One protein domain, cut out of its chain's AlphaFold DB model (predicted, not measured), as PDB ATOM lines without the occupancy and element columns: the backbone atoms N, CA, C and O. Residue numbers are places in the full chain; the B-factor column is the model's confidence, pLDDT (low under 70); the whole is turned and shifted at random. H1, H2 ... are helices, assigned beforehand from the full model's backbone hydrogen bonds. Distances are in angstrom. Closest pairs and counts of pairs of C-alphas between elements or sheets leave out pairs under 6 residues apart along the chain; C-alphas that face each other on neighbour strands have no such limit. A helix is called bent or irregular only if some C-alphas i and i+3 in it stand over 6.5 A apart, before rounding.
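What this domain is: This is residues 6 to 57 of the 58 residues of an uncharacterized protein of Synechococcaceae cyanobacterium SM1_2_3 (UniProt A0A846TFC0). A long, straight helix, H3, and a shorter one, H2, are the two arms of a wide, open V, spread far apart and joined at its base by a loop, residues 26 to 35. A small irregular turn of helix, H1, sits beyond the far end of the H2 arm, and no helix touches another, which leaves the V without a packed core. The printed part has 52 residues with three named helices, in the order H1, H2, H3, and no named strand; the class is all helix. The whole is extended, with a radius of gyration of the C-alphas of 18.8 A, and flat, spanning 54 by 29 by 9 A.

Where its parts are: The longest helix, H3, is residues 36 to 55, 28.5 A from first to last C-alpha; it begins at C-alpha 36 at (-17.467, 31.046, -5.193) and ends at C-alpha 55 at (-19.630, 2.695, -6.411). H2 is residues 15 to 25, 15.3 A from first to last C-alpha, with C-alpha 15 at (-12.461, 44.702, -29.137). H1 is residues 6 to 10, beginning at C-alpha 6 at (-7.732, 32.033, -35.756). H1 is irregular: C-alphas 6 and 9 are 7.4 A apart.

How they stand to each other: H3 runs mainly along y, toward lower values, with a y component of -0.99 in its N-to-C direction. H2 runs mainly along z, toward higher values, with a z component of 0.97. H2 and H3 are apart, with no C-alpha of the one within 8 A of the other, and a short link of 10 residues joins them. A short helical run, residues 31 to 33, lies in this link. H1 and H2 are apart too, joined by a tight link of 4 residues, and H1 and H3 are apart. In H2 and H3 every O i to N i+4 pair is within hydrogen-bond range; in H1 0 of 1 such pairs is within range, and 1 of 2 O i to N i+3 pairs.

The domain as a whole: The two C-alphas farthest apart are those of Asn 14 and Phe 57, at 54.1 A, while the first and last printed C-alphas, Glu 6 and Phe 57, are 43.7 A apart. Residues 6 to 19, 21 to 27 and 29 to 57 stand free, with no C-alpha 8 or more residues away along the chain within 10 A. The printed part has no cut, and no link is long. The mean pLDDT of the printed part is 86.5; residues 53 to 57, of which 53 to 55 belong to H3, are under 70, where the model's confidence is low.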
ATOM      1  N   GLU A   6      -6.536  32.799 -35.366       92.25
ATOM      2  CA  GLU A   6      -7.732  32.033 -35.756       92.25
ATOM      3  C   GLU A   6      -9.054  32.623 -35.235       92.25
ATOM      4  O   GLU A   6     -10.080  32.544 -35.902       92.25
ATOM      5  N   ASN A   7      -9.044  33.285 -34.075       90.25
ATOM      6  CA  ASN A   7     -10.257  33.816 -33.453       90.25
ATOM      7  C   ASN A   7     -10.507  35.290 -33.770       90.25
ATOM      8  O   ASN A   7     -11.518  35.844 -33.344       90.25
ATOM      9  N   ARG A   8      -9.608  35.947 -34.509       85.19
ATOM     10  CA  ARG A   8      -9.651  37.399 -34.711       85.19
ATOM     11  C   ARG A   8     -10.924  37.865 -35.420       85.19
ATOM     12  O   ARG A   8     -11.393  38.955 -35.118       85.19
ATOM     13  N   ALA A   9     -11.502  37.033 -36.289       90.62
ATOM     14  CA  ALA A   9     -12.751  37.325 -36.997       90.62
ATOM     15  C   ALA A   9     -14.003  37.282 -36.098       90.62
ATOM     16  O   ALA A   9     -15.005  37.909 -36.424       90.62
ATOM     17  N   ARG A  10     -13.955  36.580 -34.954       91.25
ATOM     18  CA  ARG A  10     -15.084  36.495 -34.007       91.25
ATOM     19  C   ARG A  10     -15.298  37.804 -33.246       91.25
ATOM     20  O   ARG A  10     -16.391  38.057 -32.748       91.25
ATOM     21  N   TYR A  11     -14.251  38.613 -33.122       89.81
ATOM     22  CA  TYR A  11     -14.277  39.828 -32.324       89.81
ATOM     23  C   TYR A  11     -14.406  41.068 -33.214       89.81
ATOM     24  O   TYR A  11     -13.775  41.142 -34.271       89.81
ATOM     25  N   PRO A  12     -15.178  42.080 -32.785       92.62
ATOM     26  CA  PRO A  12     -15.299  43.329 -33.525       92.62
ATOM     27  C   PRO A  12     -13.969  44.097 -33.538       92.62
ATOM     28  O   PRO A  12     -13.113  43.931 -32.662       92.62
ATOM     29  N   ARG A  13     -13.796  44.998 -34.518       91.12
ATOM     30  CA  ARG A  13     -12.552  45.778 -34.703       91.12
ATOM     31  C   ARG A  13     -12.151  46.578 -33.452       91.12
ATOM     32  O   ARG A  13     -10.962  46.730 -33.183       91.12
ATOM     33  N   ASN A  14     -13.124  47.037 -32.665       93.88
ATOM     34  CA  ASN A  14     -12.932  47.806 -31.431       93.88
ATOM     35  C   ASN A  14     -12.796  46.942 -30.157       93.88
ATOM     36  O   ASN A  14     -12.849  47.476 -29.050       93.88
ATOM     37  N   TRP A  15     -12.574  45.627 -30.274       90.31
ATOM     38  CA  TRP A  15     -12.461  44.702 -29.137       90.31
ATOM     39  C   TRP A  15     -11.549  45.187 -28.003       90.31
ATOM     40  O   TRP A  15     -11.871  45.014 -26.829       90.31
ATOM     41  N   LYS A  16     -10.414  45.815 -28.335       89.62
ATOM     42  CA  LYS A  16      -9.471  46.323 -27.328       89.62
ATOM     43  C   LYS A  16     -10.127  47.334 -26.376       89.62
ATOM     44  O   LYS A  16      -9.844  47.285 -25.185       89.62
ATOM     45  N   GLN A  17     -11.008  48.193 -26.891       94.06
ATOM     46  CA  GLN A  17     -11.732  49.195 -26.102       94.06
ATOM     47  C   GLN A  17     -12.810  48.540 -25.236       94.06
ATOM     48  O   GLN A  17     -12.863  48.790 -24.038       94.06
ATOM     49  N   ILE A  18     -13.600  47.628 -25.815       92.81
ATOM     50  CA  ILE A  18     -14.627  46.870 -25.082       92.81
ATOM     51  C   ILE A  18     -13.993  46.116 -23.908       92.81
ATOM     52  O   ILE A  18     -14.462  46.197 -22.776       92.81
ATOM     53  N   ARG A  19     -12.876  45.424 -24.160       91.12
ATOM     54  CA  ARG A  19     -12.127  44.713 -23.121       91.12
ATOM     55  C   ARG A  19     -11.637  45.656 -22.023       91.12
ATOM     56  O   ARG A  19     -11.706  45.285 -20.856       91.12
ATOM     57  N   ALA A  20     -11.113  46.829 -22.382       91.75
ATOM     58  CA  ALA A  20     -10.636  47.808 -21.408       91.75
ATOM     59  C   ALA A  20     -11.777  48.294 -20.499       91.75
ATOM     60  O   ALA A  20     -11.650  48.191 -19.284       91.75
ATOM     61  N   ALA A  21     -12.917  48.680 -21.080       94.25
ATOM     62  CA  ALA A  21     -14.094  49.119 -20.331       94.25
ATOM     63  C   ALA A  21     -14.646  48.031 -19.389       94.25
ATOM     64  O   ALA A  21     -15.016  48.311 -18.251       94.25
ATOM     65  N   ILE A  22     -14.667  46.765 -19.827       91.19
ATOM     66  CA  ILE A  22     -15.085  45.640 -18.972       91.19
ATOM     67  C   ILE A  22     -14.123  45.461 -17.790       91.19
ATOM     68  O   ILE A  22     -14.570  45.243 -16.665       91.19
ATOM     69  N   LEU A  23     -12.811  45.544 -18.030       90.06
ATOM     70  CA  LEU A  23     -11.807  45.401 -16.974       90.06
ATOM     71  C   LEU A  23     -11.860  46.544 -15.965       90.06
ATOM     72  O   LEU A  23     -11.712  46.294 -14.771       90.06
ATOM     73  N   GLU A  24     -12.084  47.765 -16.442       92.94
ATOM     74  CA  GLU A  24     -12.279  48.945 -15.605       92.94
ATOM     75  C   GLU A  24     -13.526  48.789 -14.730       92.94
ATOM     76  O   GLU A  24     -13.429  48.880 -13.507       92.94
ATOM     77  N   ARG A  25     -14.667  48.406 -15.322       90.56
ATOM     78  CA  ARG A  25     -15.907  48.116 -14.583       90.56
ATOM     79  C   ARG A  25     -15.720  47.026 -13.524       90.56
ATOM     80  O   ARG A  25     -16.312  47.099 -12.453       90.56
ATOM     81  N   ALA A  26     -14.928  46.000 -13.827       88.19
ATOM     82  CA  ALA A  26     -14.640  44.907 -12.903       88.19
ATOM     83  C   ALA A  26     -13.550  45.252 -11.866       88.19
ATOM     84  O   ALA A  26     -13.240  44.415 -11.018       88.19
ATOM     85  N   GLY A  27     -12.929  46.437 -11.937       90.00
ATOM     86  CA  GLY A  27     -11.820  46.832 -11.064       90.00
ATOM     87  C   GLY A  27     -10.607  45.905 -11.176       90.00
ATOM     88  O   GLY A  27      -9.938  45.646 -10.181       90.00
ATOM     89  N   GLN A  28     -10.378  45.323 -12.359       84.44
ATOM     90  CA  GLN A  28      -9.388  44.263 -12.596       84.44
ATOM     91  C   GLN A  28      -9.553  43.016 -11.703       84.44
ATOM     92  O   GLN A  28      -8.627  42.213 -11.572       84.44
ATOM     93  N   ARG A  29     -10.734  42.808 -11.107       84.06
ATOM     94  CA  ARG A  29     -11.018  41.649 -10.253       84.06
ATOM     95  C   ARG A  29     -11.571  40.488 -11.066       84.06
ATOM     96  O   ARG A  29     -12.315  40.661 -12.031       84.06
ATOM     97  N   CYS A  30     -11.228  39.281 -10.635       84.06
ATOM     98  CA  CYS A  30     -11.823  38.066 -11.171       84.06
ATOM     99  C   CYS A  30     -13.229  37.847 -10.590       84.06
ATOM    100  O   CYS A  30     -13.449  38.085  -9.400       84.06
ATOM    101  N   HIS A  31     -14.165  37.347 -11.403       84.56
ATOM    102  CA  HIS A  31     -15.533  37.053 -10.960       84.56
ATOM    103  C   HIS A  31     -15.622  35.836 -10.027       84.56
ATOM    104  O   HIS A  31     -16.608  35.691  -9.315       84.56
ATOM    105  N   LEU A  32     -14.577  35.000  -9.970       82.12
ATOM    106  CA  LEU A  32     -14.542  33.783  -9.150       82.12
ATOM    107  C   LEU A  32     -14.872  34.031  -7.671       82.12
ATOM    108  O   LEU A  32     -15.440  33.162  -7.020       82.12
ATOM    109  N   ALA A  33     -14.537  35.211  -7.139       80.69
ATOM    110  CA  ALA A  33     -14.886  35.575  -5.769       80.69
ATOM    111  C   ALA A  33     -16.403  35.760  -5.581       80.69
ATOM    112  O   ALA A  33     -16.941  35.378  -4.545       80.69
ATOM    113  N   TYR A  34     -17.092  36.312  -6.581       82.31
ATOM    114  CA  TYR A  34     -18.545  36.474  -6.562       82.31
ATOM    115  C   TYR A  34     -19.259  35.129  -6.748       82.31
ATOM    116  O   TYR A  34     -20.216  34.836  -6.035       82.31
ATOM    117  N   ASP A  35     -18.727  34.265  -7.617       87.50
ATOM    118  CA  ASP A  35     -19.338  32.974  -7.960       87.50
ATOM    119  C   ASP A  35     -18.851  31.802  -7.092       87.50
ATOM    120  O   ASP A  35     -19.153  30.641  -7.374       87.50
ATOM    121  N   ALA A  36     -18.118  32.072  -6.009       88.38
ATOM    122  CA  ALA A  36     -17.467  31.046  -5.193       88.38
ATOM    123  C   ALA A  36     -18.435  29.941  -4.726       88.38
ATOM    124  O   ALA A  36     -18.116  28.754  -4.803       88.38
ATOM    125  N   LYS A  37     -19.653  30.318  -4.308       91.38
ATOM    126  CA  LYS A  37     -20.694  29.363  -3.888       91.38
ATOM    127  C   LYS A  37     -21.167  28.480  -5.043       91.38
ATOM    128  O   LYS A  37     -21.294  27.269  -4.874       91.38
ATOM    129  N   HIS A  38     -21.393  29.072  -6.213       91.50
ATOM    130  CA  HIS A  38     -21.817  28.337  -7.402       91.50
ATOM    131  C   HIS A  38     -20.723  27.361  -7.863       91.50
ATOM    132  O   HIS A  38     -20.989  26.189  -8.130       91.50
ATOM    133  N   HIS A  39     -19.462  27.800  -7.844       90.12
ATOM    134  CA  HIS A  39     -18.319  26.935  -8.122       90.12
ATOM    135  C   HIS A  39     -18.192  25.783  -7.121       90.12
ATOM    136  O   HIS A  39     -17.938  24.650  -7.531       90.12
ATOM    137  N   GLN A  40     -18.410  26.035  -5.825       91.56
ATOM    138  CA  GLN A  40     -18.405  24.990  -4.802       91.56
ATOM    139  C   GLN A  40     -19.498  23.942  -5.058       91.56
ATOM    140  O   GLN A  40     -19.226  22.743  -4.966       91.56
ATOM    141  N   GLN A  41     -20.712  24.375  -5.412       93.62
ATOM    142  CA  GLN A  41     -21.827  23.481  -5.735       93.62
ATOM    143  C   GLN A  41     -21.519  22.611  -6.958       93.62
ATOM    144  O   GLN A  41     -21.645  21.389  -6.877       93.62
ATOM    145  N   ASN A  42     -21.056  23.209  -8.058       93.25
ATOM    146  CA  ASN A  42     -20.702  22.465  -9.269       93.25
ATOM    147  C   ASN A  42     -19.559  21.475  -9.001       93.25
ATOM    148  O   ASN A  42     -19.630  20.320  -9.412       93.25
ATOM    149  N   ALA A  43     -18.529  21.886  -8.251       91.38
ATOM    150  CA  ALA A  43     -17.431  21.001  -7.872       91.38
ATOM    151  C   ALA A  43     -17.911  19.816  -7.020       91.38
ATOM    152  O   ALA A  43     -17.486  18.684  -7.253       91.38
ATOM    153  N   TYR A  44     -18.809  20.053  -6.058       93.50
ATOM    154  CA  TYR A  44     -19.416  18.991  -5.259       93.50
ATOM    155  C   TYR A  44     -20.201  18.003  -6.131       93.50
ATOM    156  O   TYR A  44     -19.982  16.796  -6.026       93.50
ATOM    157  N   GLN A  45     -21.065  18.506  -7.019       92.69
ATOM    158  CA  GLN A  45     -21.874  17.675  -7.915       92.69
ATOM    159  C   GLN A  45     -20.999  16.802  -8.816       92.69
ATOM    160  O   GLN A  45     -21.184  15.587  -8.851       92.69
ATOM    161  N   THR A  46     -19.996  17.389  -9.474       89.75
ATOM    162  CA  THR A  46     -19.082  16.653 -10.358       89.75
ATOM    163  C   THR A  46     -18.309  15.571  -9.602       89.75
ATOM    164  O   THR A  46     -18.226  14.435 -10.068       89.75
ATOM    165  N   ARG A  47     -17.789  15.883  -8.405       90.06
ATOM    166  CA  ARG A  47     -17.078  14.905  -7.561       90.06
ATOM    167  C   ARG A  47     -17.994  13.760  -7.127       90.06
ATOM    168  O   ARG A  47     -17.600  12.599  -7.209       90.06
ATOM    169  N   ARG A  48     -19.220  14.073  -6.698       87.75
ATOM    170  CA  ARG A  48     -20.207  13.068  -6.280       87.75
ATOM    171  C   ARG A  48     -20.640  12.179  -7.446       87.75
ATOM    172  O   ARG A  48     -20.713  10.969  -7.275       87.75
ATOM    173  N   ALA A  49     -20.885  12.755  -8.622       83.06
ATOM    174  CA  ALA A  49     -21.245  12.003  -9.821       83.06
ATOM    175  C   ALA A  49     -20.122  11.050 -10.264       83.06
ATOM    176  O   ALA A  49     -20.399   9.926 -10.672       83.06
ATOM    177  N   GLY A  50     -18.859  11.474 -10.142       79.75
ATOM    178  CA  GLY A  50     -17.704  10.601 -10.367       79.75
ATOM    179  C   GLY A  50     -17.655   9.428  -9.384       79.75
ATOM    180  O   GLY A  50     -17.468   8.292  -9.808       79.75
ATOM    181  N   LYS A  51     -17.899   9.685  -8.092       72.50
ATOM    182  CA  LYS A  51     -17.939   8.639  -7.059       72.50
ATOM    183  C   LYS A  51     -19.080   7.639  -7.278       72.50
ATOM    184  O   LYS A  51     -18.837   6.444  -7.241       72.50
ATOM    185  N   ALA A  52     -20.282   8.116  -7.608       70.44
ATOM    186  CA  ALA A  52     -21.440   7.259  -7.869       70.44
ATOM    187  C   ALA A  52     -21.196   6.246  -9.004       70.44
ATOM    188  O   ALA A  52     -21.665   5.119  -8.924       70.44
ATOM    189  N   LYS A  53     -20.431   6.622 -10.040       66.44
ATOM    190  CA  LYS A  53     -20.011   5.690 -11.100       66.44
ATOM    191  C   LYS A  53     -19.010   4.638 -10.612       66.44
ATOM    192  O   LYS A  53     -19.040   3.527 -11.119       66.44
ATOM    193  N   GLY A  54     -18.132   4.987  -9.672       64.69
ATOM    194  CA  GLY A  54     -17.185   4.049  -9.063       64.69
ATOM    195  C   GLY A  54     -17.860   3.063  -8.108       64.69
ATOM    196  O   GLY A  54     -17.523   1.887  -8.123       64.69
ATOM    197  N   ASP A  55     -18.860   3.523  -7.353       68.44
ATOM    198  CA  ASP A  55     -19.630   2.695  -6.411       68.44
ATOM    199  C   ASP A  55     -20.552   1.674  -7.125       68.44
ATOM    200  O   ASP A  55     -20.964   0.692  -6.522       68.44
ATOM    201  N   LEU A  56     -20.886   1.885  -8.407       65.06
ATOM    202  CA  LEU A  56     -21.749   0.998  -9.211       65.06
ATOM    203  C   LEU A  56     -21.068  -0.303  -9.678       65.06
ATOM    204  O   LEU A  56     -21.762  -1.216 -10.120       65.06
ATOM    205  N   PHE A  57     -19.736  -0.375  -9.624       68.81
ATOM    206  CA  PHE A  57     -18.944  -1.521 -10.097       68.81
ATOM    207  C   PHE A  57     -17.960  -2.045  -9.034       68.81
ATOM    208  O   PHE A  57     -17.001  -2.733  -9.386       68.81
TER     209      PHE A  57